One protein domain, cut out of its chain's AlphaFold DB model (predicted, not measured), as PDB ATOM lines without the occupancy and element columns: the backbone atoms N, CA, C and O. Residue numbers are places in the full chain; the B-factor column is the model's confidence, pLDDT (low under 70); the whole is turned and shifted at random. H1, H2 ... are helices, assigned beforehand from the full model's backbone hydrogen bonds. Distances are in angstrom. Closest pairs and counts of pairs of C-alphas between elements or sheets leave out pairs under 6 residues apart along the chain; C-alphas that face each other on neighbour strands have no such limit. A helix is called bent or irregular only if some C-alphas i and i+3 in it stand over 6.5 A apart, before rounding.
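AT A GLANCE: This is residues 8 to 66 of the 78 residues of an uncharacterized protein of Leisingera sp. ANG1 (UniProt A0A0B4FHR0). Four helices stand round a common middle in a rounded, compact cluster, with H3 and H4 on opposite sides and H2 set crosswise to H4. H1 covers another side, next to H3, and beyond H4 residues 58 to 66, with no named helix, fold back past the side away from H2. The printed part has 59 residues, 39 of them in H1, H2, H3 and H4, in that order along the chain, and no named strand; its class is all helix. The radius of gyration of the C-alphas is 9.9 A, and they span 25 by 23 by 21 A.

IN THESE COORDINATES: Find C-alpha 10 at (25.419, 2.066, 33.747); from there H1 runs through residues 10 to 16, 10.0 A long. Next come H2, residues 19 to 26, 10.4 A, and H3, residues 30 to 39, 14.2 A. H4, residues 44 to 57, is the longest at 20.6 A and ends at C-alpha 57, (25.781, 11.290, 47.761). H4 is irregular: C-alphas 45 and 48 are 7.3 A apart.

HOW THE PARTS SIT: Look first at H1 and H3, which only just touch, with 3 pairs of C-alphas within 8 A, the closest those of Val 10 and Lys 37 at 5.3 A; they run opposite ways at a steep tilt of 59 degrees. H1 and H2 are close but not clearly touching, about perpendicular at 85 degrees, with the C-alphas of Leu 14 and Phe 22 closest at 7.6 A. H2 and H3 are also close but not clearly touching, the closest C-alphas being those of Gln 23 and Val 30, 7.2 A apart. H4 touches H2 with residues 49 to 53 alone, about perpendicular at 74 degrees; the C-alphas of Thr 26 and Ala 49 come closest, at 6.3 A. H4 is apart from H1 and from H3. Every O i to N i+4 pair is within hydrogen-bond range in H1, H2 and H3, and 8 of 10 are in H4.

THE WHOLE: The C-alphas of Gln 31 and Gly 58, the two farthest apart, are 25.6 A from each other. The printed part has no cut, and the links H1 to H2, H2 to H3 and H3 to H4 are tight. The mean pLDDT of the printed part is 91.7, and no printed residue is under 70.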
ATOM      1  N   GLU A   8      19.548   0.025  37.042       81.31
ATOM      2  CA  GLU A   8      19.622  -1.235  36.274       81.31
ATOM      3  C   GLU A   8      20.692  -1.237  35.174       81.31
ATOM      4  O   GLU A   8      21.112  -2.296  34.713       81.31
ATOM      5  N   THR A   9      21.115  -0.056  34.717       87.31
ATOM      6  CA  THR A   9      22.144   0.098  33.686       87.31
ATOM      7  C   THR A   9      23.157   1.157  34.084       87.31
ATOM      8  O   THR A   9      22.858   2.101  34.823       87.31
ATOM      9  N   VAL A  10      24.372   1.052  33.535       89.69
ATOM     10  CA  VAL A  10      25.419   2.066  33.747       89.69
ATOM     11  C   VAL A  10      24.966   3.430  33.226       89.69
ATOM     12  O   VAL A  10      25.316   4.454  33.805       89.69
ATOM     13  N   ALA A  11      24.176   3.459  32.149       89.00
ATOM     14  CA  ALA A  11      23.616   4.693  31.615       89.00
ATOM     15  C   ALA A  11      22.701   5.386  32.634       89.00
ATOM     16  O   ALA A  11      22.944   6.548  32.950       89.00
ATOM     17  N   ASN A  12      21.727   4.658  33.188       89.12
ATOM     18  CA  ASN A  12      20.772   5.216  34.144       89.12
ATOM     19  C   ASN A  12      21.464   5.620  35.451       89.12
ATOM     20  O   ASN A  12      21.218   6.713  35.963       89.12
ATOM     21  N   PHE A  13      22.400   4.795  35.941       91.44
ATOM     22  CA  PHE A  13      23.204   5.144  37.110       91.44
ATOM     23  C   PHE A  13      23.957   6.460  36.896       91.44
ATOM     24  O   PHE A  13      23.925   7.319  37.766       91.44
ATOM     25  N   LEU A  14      24.619   6.642  35.748       91.56
ATOM     26  CA  LEU A  14      25.377   7.864  35.467       91.56
ATOM     27  C   LEU A  14      24.485   9.103  35.315       91.56
ATOM     28  O   LEU A  14      24.964  10.210  35.557       91.56
ATOM     29  N   ASP A  15      23.221   8.937  34.932       90.81
ATOM     30  CA  ASP A  15      22.264  10.042  34.880       90.81
ATOM     31  C   ASP A  15      21.793  10.432  36.295       90.81
ATOM     32  O   ASP A  15      21.720  11.619  36.608       90.81
ATOM     33  N   VAL A  16      21.558   9.458  37.187       89.75
ATOM     34  CA  VAL A  16      21.233   9.705  38.609       89.75
ATOM     35  C   VAL A  16      22.425  10.272  39.375       89.75
ATOM     36  O   VAL A  16      22.278  11.198  40.167       89.75
ATOM     37  N   ALA A  17      23.608   9.711  39.141       88.56
ATOM     38  CA  ALA A  17      24.840  10.079  39.814       88.56
ATOM     39  C   ALA A  17      25.398  11.426  39.348       88.56
ATOM     40  O   ALA A  17      26.407  11.841  39.896       88.56
ATOM     41  N   ASP A  18      24.796  12.082  38.352       92.00
ATOM     42  CA  ASP A  18      25.395  13.177  37.586       92.00
ATOM     43  C   ASP A  18      26.789  12.800  37.069       92.00
ATOM     44  O   ASP A  18      27.825  12.942  37.724       92.00
ATOM     45  N   ARG A  19      26.825  12.348  35.817       91.38
ATOM     46  CA  ARG A  19      28.042  11.949  35.117       91.38
ATOM     47  C   ARG A  19      29.190  12.962  35.244       91.38
ATOM     48  O   ARG A  19      30.351  12.537  35.245       91.38
ATOM     49  N   VAL A  20      28.923  14.268  35.257       92.00
ATOM     50  CA  VAL A  20      29.980  15.290  35.342       92.00
ATOM     51  C   VAL A  20      30.568  15.309  36.748       92.00
ATOM     52  O   VAL A  20      31.792  15.255  36.900       92.00
ATOM     53  N   GLN A  21      29.709  15.314  37.765       93.38
ATOM     54  CA  GLN A  21      30.126  15.280  39.161       93.38
ATOM     55  C   GLN A  21      30.850  13.971  39.500       93.38
ATOM     56  O   GLN A  21      31.943  13.998  40.071       93.38
ATOM     57  N   PHE A  22      30.311  12.838  39.047       93.62
ATOM     58  CA  PHE A  22      30.923  11.521  39.187       93.62
ATOM     59  C   PHE A  22      32.354  11.498  38.640       93.62
ATOM     60  O   PHE A  22      33.273  11.064  39.331       93.62
ATOM     61  N   GLN A  23      32.579  12.016  37.428       94.06
ATOM     62  CA  GLN A  23      33.921  12.087  36.834       94.06
ATOM     63  C   GLN A  23      34.868  12.991  37.624       94.06
ATOM     64  O   GLN A  23      36.032  12.644  37.815       94.06
ATOM     65  N   LYS A  24      34.375  14.141  38.091       93.88
ATOM     66  CA  LYS A  24      35.174  15.103  38.853       93.88
ATOM     67  C   LYS A  24      35.639  14.529  40.190       93.88
ATOM     68  O   LYS A  24      36.778  14.765  40.578       93.88
ATOM     69  N   GLU A  25      34.777  13.792  40.886       93.62
ATOM     70  CA  GLU A  25      35.094  13.232  42.204       93.62
ATOM     71  C   GLU A  25      35.879  11.922  42.137       93.62
ATOM     72  O   GLU A  25      36.783  11.711  42.940       93.62
ATOM     73  N   THR A  26      35.567  11.051  41.176       93.31
ATOM     74  CA  THR A  26      36.282   9.772  41.014       93.31
ATOM     75  C   THR A  26      37.604   9.918  40.261       93.31
ATOM     76  O   THR A  26      38.456   9.036  40.335       93.31
ATOM     77  N   GLY A  27      37.777  11.004  39.502       94.06
ATOM     78  CA  GLY A  27      38.925  11.214  38.621       94.06
ATOM     79  C   GLY A  27      38.916  10.327  37.371       94.06
ATOM     80  O   GLY A  27      39.902  10.299  36.630       94.06
ATOM     81  N   PHE A  28      37.833   9.590  37.107       94.56
ATOM     82  CA  PHE A  28      37.741   8.746  35.920       94.56
ATOM     83  C   PHE A  28      37.646   9.585  34.649       94.56
ATOM     84  O   PHE A  28      36.854  10.522  34.546       94.56
ATOM     85  N   SER A  29      38.438   9.217  33.640       93.81
ATOM     86  CA  SER A  29      38.434   9.939  32.371       93.81
ATOM     87  C   SER A  29      37.109   9.765  31.625       93.81
ATOM     88  O   SER A  29      36.470   8.707  31.667       93.81
ATOM     89  N   VAL A  30      36.744  10.788  30.845       92.50
ATOM     90  CA  VAL A  30      35.563  10.784  29.963       92.50
ATOM     91  C   VAL A  30      35.517   9.520  29.106       92.50
ATOM     92  O   VAL A  30      34.452   8.924  28.938       92.50
ATOM     93  N   GLN A  31      36.667   9.090  28.580       93.81
ATOM     94  CA  GLN A  31      36.783   7.910  27.726       93.81
ATOM     95  C   GLN A  31      36.446   6.622  28.477       93.81
ATOM     96  O   GLN A  31      35.700   5.794  27.956       93.81
ATOM     97  N   LEU A  32      36.948   6.459  29.704       93.12
ATOM     98  CA  LEU A  32      36.681   5.265  30.502       93.12
ATOM     99  C   LEU A  32      35.211   5.186  30.914       93.12
ATOM    100  O   LEU A  32      34.597   4.133  30.766       93.12
ATOM    101  N   VAL A  33      34.624   6.304  31.349       92.88
ATOM    102  CA  VAL A  33      33.196   6.369  31.699       92.88
ATOM    103  C   VAL A  33      32.318   6.118  30.470       92.88
ATOM    104  O   VAL A  33      31.346   5.373  30.544       92.88
ATOM    105  N   THR A  34      32.690   6.660  29.303       92.81
ATOM    106  CA  THR A  34      31.985   6.388  28.035       92.81
ATOM    107  C   THR A  34      32.069   4.912  27.657       92.81
ATOM    108  O   THR A  34      31.078   4.328  27.224       92.81
ATOM    109  N   ARG A  35      33.235   4.283  27.842       92.12
ATOM    110  CA  ARG A  35      33.416   2.854  27.580       92.12
ATOM    111  C   ARG A  35      32.582   2.002  28.530       92.12
ATOM    112  O   ARG A  35      31.933   1.082  28.054       92.12
ATOM    113  N   ALA A  36      32.568   2.309  29.827       91.00
ATOM    114  CA  ALA A  36      31.735   1.608  30.804       91.00
ATOM    115  C   ALA A  36      30.245   1.726  30.451       91.00
ATOM    116  O   ALA A  36      29.548   0.717  30.423       91.00
ATOM    117  N   LYS A  37      29.790   2.928  30.064       90.88
ATOM    118  CA  LYS A  37      28.424   3.155  29.567       90.88
ATOM    119  C   LYS A  37      28.106   2.298  28.341       90.88
ATOM    120  O   LYS A  37      27.062   1.671  28.310       90.88
ATOM    121  N   ARG A  38      29.009   2.235  27.356       89.50
ATOM    122  CA  ARG A  38      28.820   1.422  26.139       89.50
ATOM    123  C   ARG A  38      28.854  -0.085  26.407       89.50
ATOM    124  O   ARG A  38      28.198  -0.839  25.709       89.50
ATOM    125  N   VAL A  39      29.674  -0.531  27.354       89.56
ATOM    126  CA  VAL A  39      29.776  -1.951  27.732       89.56
ATOM    127  C   VAL A  39      28.611  -2.367  28.642       89.56
ATOM    128  O   VAL A  39      28.328  -3.556  28.758       89.56
ATOM    129  N   GLY A  40      27.954  -1.410  29.297       89.88
ATOM    130  CA  GLY A  40      26.907  -1.665  30.283       89.88
ATOM    131  C   GLY A  40      27.437  -2.217  31.609       89.88
ATOM    132  O   GLY A  40      26.649  -2.691  32.414       89.88
ATOM    133  N   LEU A  41      28.755  -2.171  31.848       91.94
ATOM    134  CA  LEU A  41      29.389  -2.666  33.075       91.94
ATOM    135  C   LEU A  41      30.554  -1.777  33.521       91.94
ATOM    136  O   LEU A  41      31.334  -1.269  32.707       91.94
ATOM    137  N   PHE A  42      30.729  -1.676  34.834       92.75
ATOM    138  CA  PHE A  42      31.896  -1.088  35.473       92.75
ATOM    139  C   PHE A  42      33.041  -2.098  35.627       92.75
ATOM    140  O   PHE A  42      32.817  -3.280  35.903       92.75
ATOM    141  N   PRO A  43      34.305  -1.663  35.500       91.94
ATOM    142  CA  PRO A  43      35.449  -2.480  35.887       91.94
ATOM    143  C   PRO A  43      35.425  -2.829  37.383       91.94
ATOM    144  O   PRO A  43      35.171  -1.961  38.210       91.94
ATOM    145  N   ALA A  44      35.791  -4.061  37.752       91.56
ATOM    146  CA  ALA A  44      35.815  -4.509  39.154       91.56
ATOM    147  C   ALA A  44      36.646  -3.595  40.079       91.56
ATOM    148  O   ALA A  44      36.247  -3.292  41.197       91.56
ATOM    149  N   HIS A  45      37.782  -3.090  39.586       92.31
ATOM    150  CA  HIS A  45      38.663  -2.208  40.358       92.31
ATOM    151  C   HIS A  45      38.067  -0.814  40.634       92.31
ATOM    152  O   HIS A  45      38.649  -0.055  41.402       92.31
ATOM    153  N   TRP A  46      36.921  -0.461  40.037       94.69
ATOM    154  CA  TRP A  46      36.216   0.796  40.321       94.69
ATOM    155  C   TRP A  46      35.305   0.704  41.544       94.69
ATOM    156  O   TRP A  46      34.886   1.743  42.047       94.69
ATOM    157  N   PHE A  47      35.012  -0.505  42.033       93.38
ATOM    158  CA  PHE A  47      33.994  -0.758  43.055       93.38
ATOM    159  C   PHE A  47      34.111   0.165  44.268       93.38
ATOM    160  O   PHE A  47      33.158   0.855  44.613       93.38
ATOM    161  N   TRP A  48      35.296   0.255  44.870       93.50
ATOM    162  CA  TRP A  48      35.503   1.069  46.070       93.50
ATOM    163  C   TRP A  48      35.356   2.571  45.824       93.50
ATOM    164  O   TRP A  48      34.797   3.275  46.663       93.50
ATOM    165  N   ALA A  49      35.802   3.063  44.666       94.69
ATOM    166  CA  ALA A  49      35.662   4.472  44.307       94.69
ATOM    167  C   ALA A  49      34.191   4.840  44.063       94.69
ATOM    168  O   ALA A  49      33.713   5.858  44.559       94.69
ATOM    169  N   VAL A  50      33.455   3.982  43.351       93.94
ATOM    170  CA  VAL A  50      32.020   4.173  43.109       93.94
ATOM    171  C   VAL A  50      31.231   4.048  44.406       93.94
ATOM    172  O   VAL A  50      30.367   4.878  44.657       93.94
ATOM    173  N   ARG A  51      31.554   3.076  45.266       93.50
ATOM    174  CA  ARG A  51      30.932   2.926  46.586       93.50
ATOM    175  C   ARG A  51      31.123   4.175  47.444       93.50
ATOM    176  O   ARG A  51      30.149   4.676  47.988       93.50
ATOM    177  N   SER A  52      32.348   4.695  47.520       94.75
ATOM    178  CA  SER A  52      32.646   5.914  48.279       94.75
ATOM    179  C   SER A  52      31.887   7.129  47.736       94.75
ATOM    180  O   SER A  52      31.350   7.918  48.512       94.75
ATOM    181  N   TYR A  53      31.773   7.249  46.408       94.69
ATOM    182  CA  TYR A  53      30.933   8.265  45.775       94.69
ATOM    183  C   TYR A  53      29.457   8.109  46.170       94.69
ATOM    184  O   TYR A  53      28.827   9.056  46.628       94.69
ATOM    185  N   CYS A  54      28.912   6.903  46.034       93.38
ATOM    186  CA  CYS A  54      27.510   6.617  46.323       93.38
ATOM    187  C   CYS A  54      27.160   6.896  47.792       93.38
ATOM    188  O   CYS A  54      26.169   7.565  48.061       93.38
ATOM    189  N   GLU A  55      28.011   6.475  48.730       93.38
ATOM    190  CA  GLU A  55      27.842   6.728  50.166       93.38
ATOM    191  C   GLU A  55      27.804   8.228  50.486       93.38
ATOM    192  O   GLU A  55      26.933   8.689  51.222       93.38
ATOM    193  N   LYS A  56      28.697   9.012  49.875       93.62
ATOM    194  CA  LYS A  56      28.750  10.466  50.062       93.62
ATOM    195  C   LYS A  56      27.507  11.186  49.529       93.62
ATOM    196  O   LYS A  56      27.106  12.203  50.091       93.62
ATOM    197  N   HIS A  57      26.921  10.676  48.449       90.06
ATOM    198  CA  HIS A  57      25.781  11.290  47.761       90.06
ATOM    199  C   HIS A  57      24.430  10.650  48.120       90.06
ATOM    200  O   HIS A  57      23.403  11.061  47.587       90.06
ATOM    201  N   GLY A  58      24.406   9.667  49.029       89.25
ATOM    202  CA  GLY A  58      23.180   8.967  49.434       89.25
ATOM    203  C   GLY A  58      22.545   8.142  48.309       89.25
ATOM    204  O   GLY A  58      21.325   7.990  48.268       89.25
ATOM    205  N   ILE A  59      23.361   7.649  47.377       89.62
ATOM    206  CA  ILE A  59      22.942   6.832  46.234       89.62
ATOM    207  C   ILE A  59      23.189   5.357  46.569       89.62
ATOM    208  O   ILE A  59      24.158   5.012  47.243       89.62
ATOM    209  N   GLU A  60      22.321   4.471  46.090       89.56
ATOM    210  CA  GLU A  60      22.537   3.028  46.199       89.56
ATOM    211  C   GLU A  60      23.674   2.571  45.274       89.56
ATOM    212  O   GLU A  60      23.746   2.955  44.105       89.56
ATOM    213  N   VAL A  61      24.578   1.740  45.799       90.81
ATOM    214  CA  VAL A  61      25.719   1.234  45.030       90.81
ATOM    215  C   VAL A  61      25.221   0.210  44.007       90.81
ATOM    216  O   VAL A  61      24.624  -0.792  44.399       90.81
ATOM    217  N   PRO A  62      25.501   0.377  42.703       89.56
ATOM    218  CA  PRO A  62      25.056  -0.570  41.689       89.56
ATOM    219  C   PRO A  62      25.992  -1.791  41.625       89.56
ATOM    220  O   PRO A  62      26.717  -1.976  40.648       89.56
ATOM    221  N   GLU A  63      26.025  -2.619  42.674       90.19
ATOM    222  CA  GLU A  63      26.961  -3.755  42.784       90.19
ATOM    223  C   GLU A  63      26.827  -4.749  41.616       90.19
ATOM    224  O   GLU A  63      27.824  -5.252  41.092       90.19
ATOM    225  N   HIS A  64      25.599  -4.940  41.132       87.69
ATOM    226  CA  HIS A  64      25.276  -5.799  39.994       87.69
ATOM    227  C   HIS A  64      25.839  -5.299  38.652       87.69
ATOM    228  O   HIS A  64      25.928  -6.074  37.705       87.69
ATOM    229  N   LEU A  65      26.267  -4.034  38.554       90.44
ATOM    230  CA  LEU A  65      26.884  -3.478  37.346       90.44
ATOM    231  C   LEU A  65      28.401  -3.684  37.288       90.44
ATOM    232  O   LEU A  65      29.034  -3.265  36.320       90.44
ATOM    233  N   PHE A  66      29.021  -4.311  38.288       92.19
ATOM    234  CA  PHE A  66      30.464  -4.545  38.286       92.19
ATOM    235  C   PHE A  66      30.834  -5.858  37.603       92.19
ATOM    236  O   PHE A  66      30.272  -6.920  37.860       92.19
TER     237      PHE A  66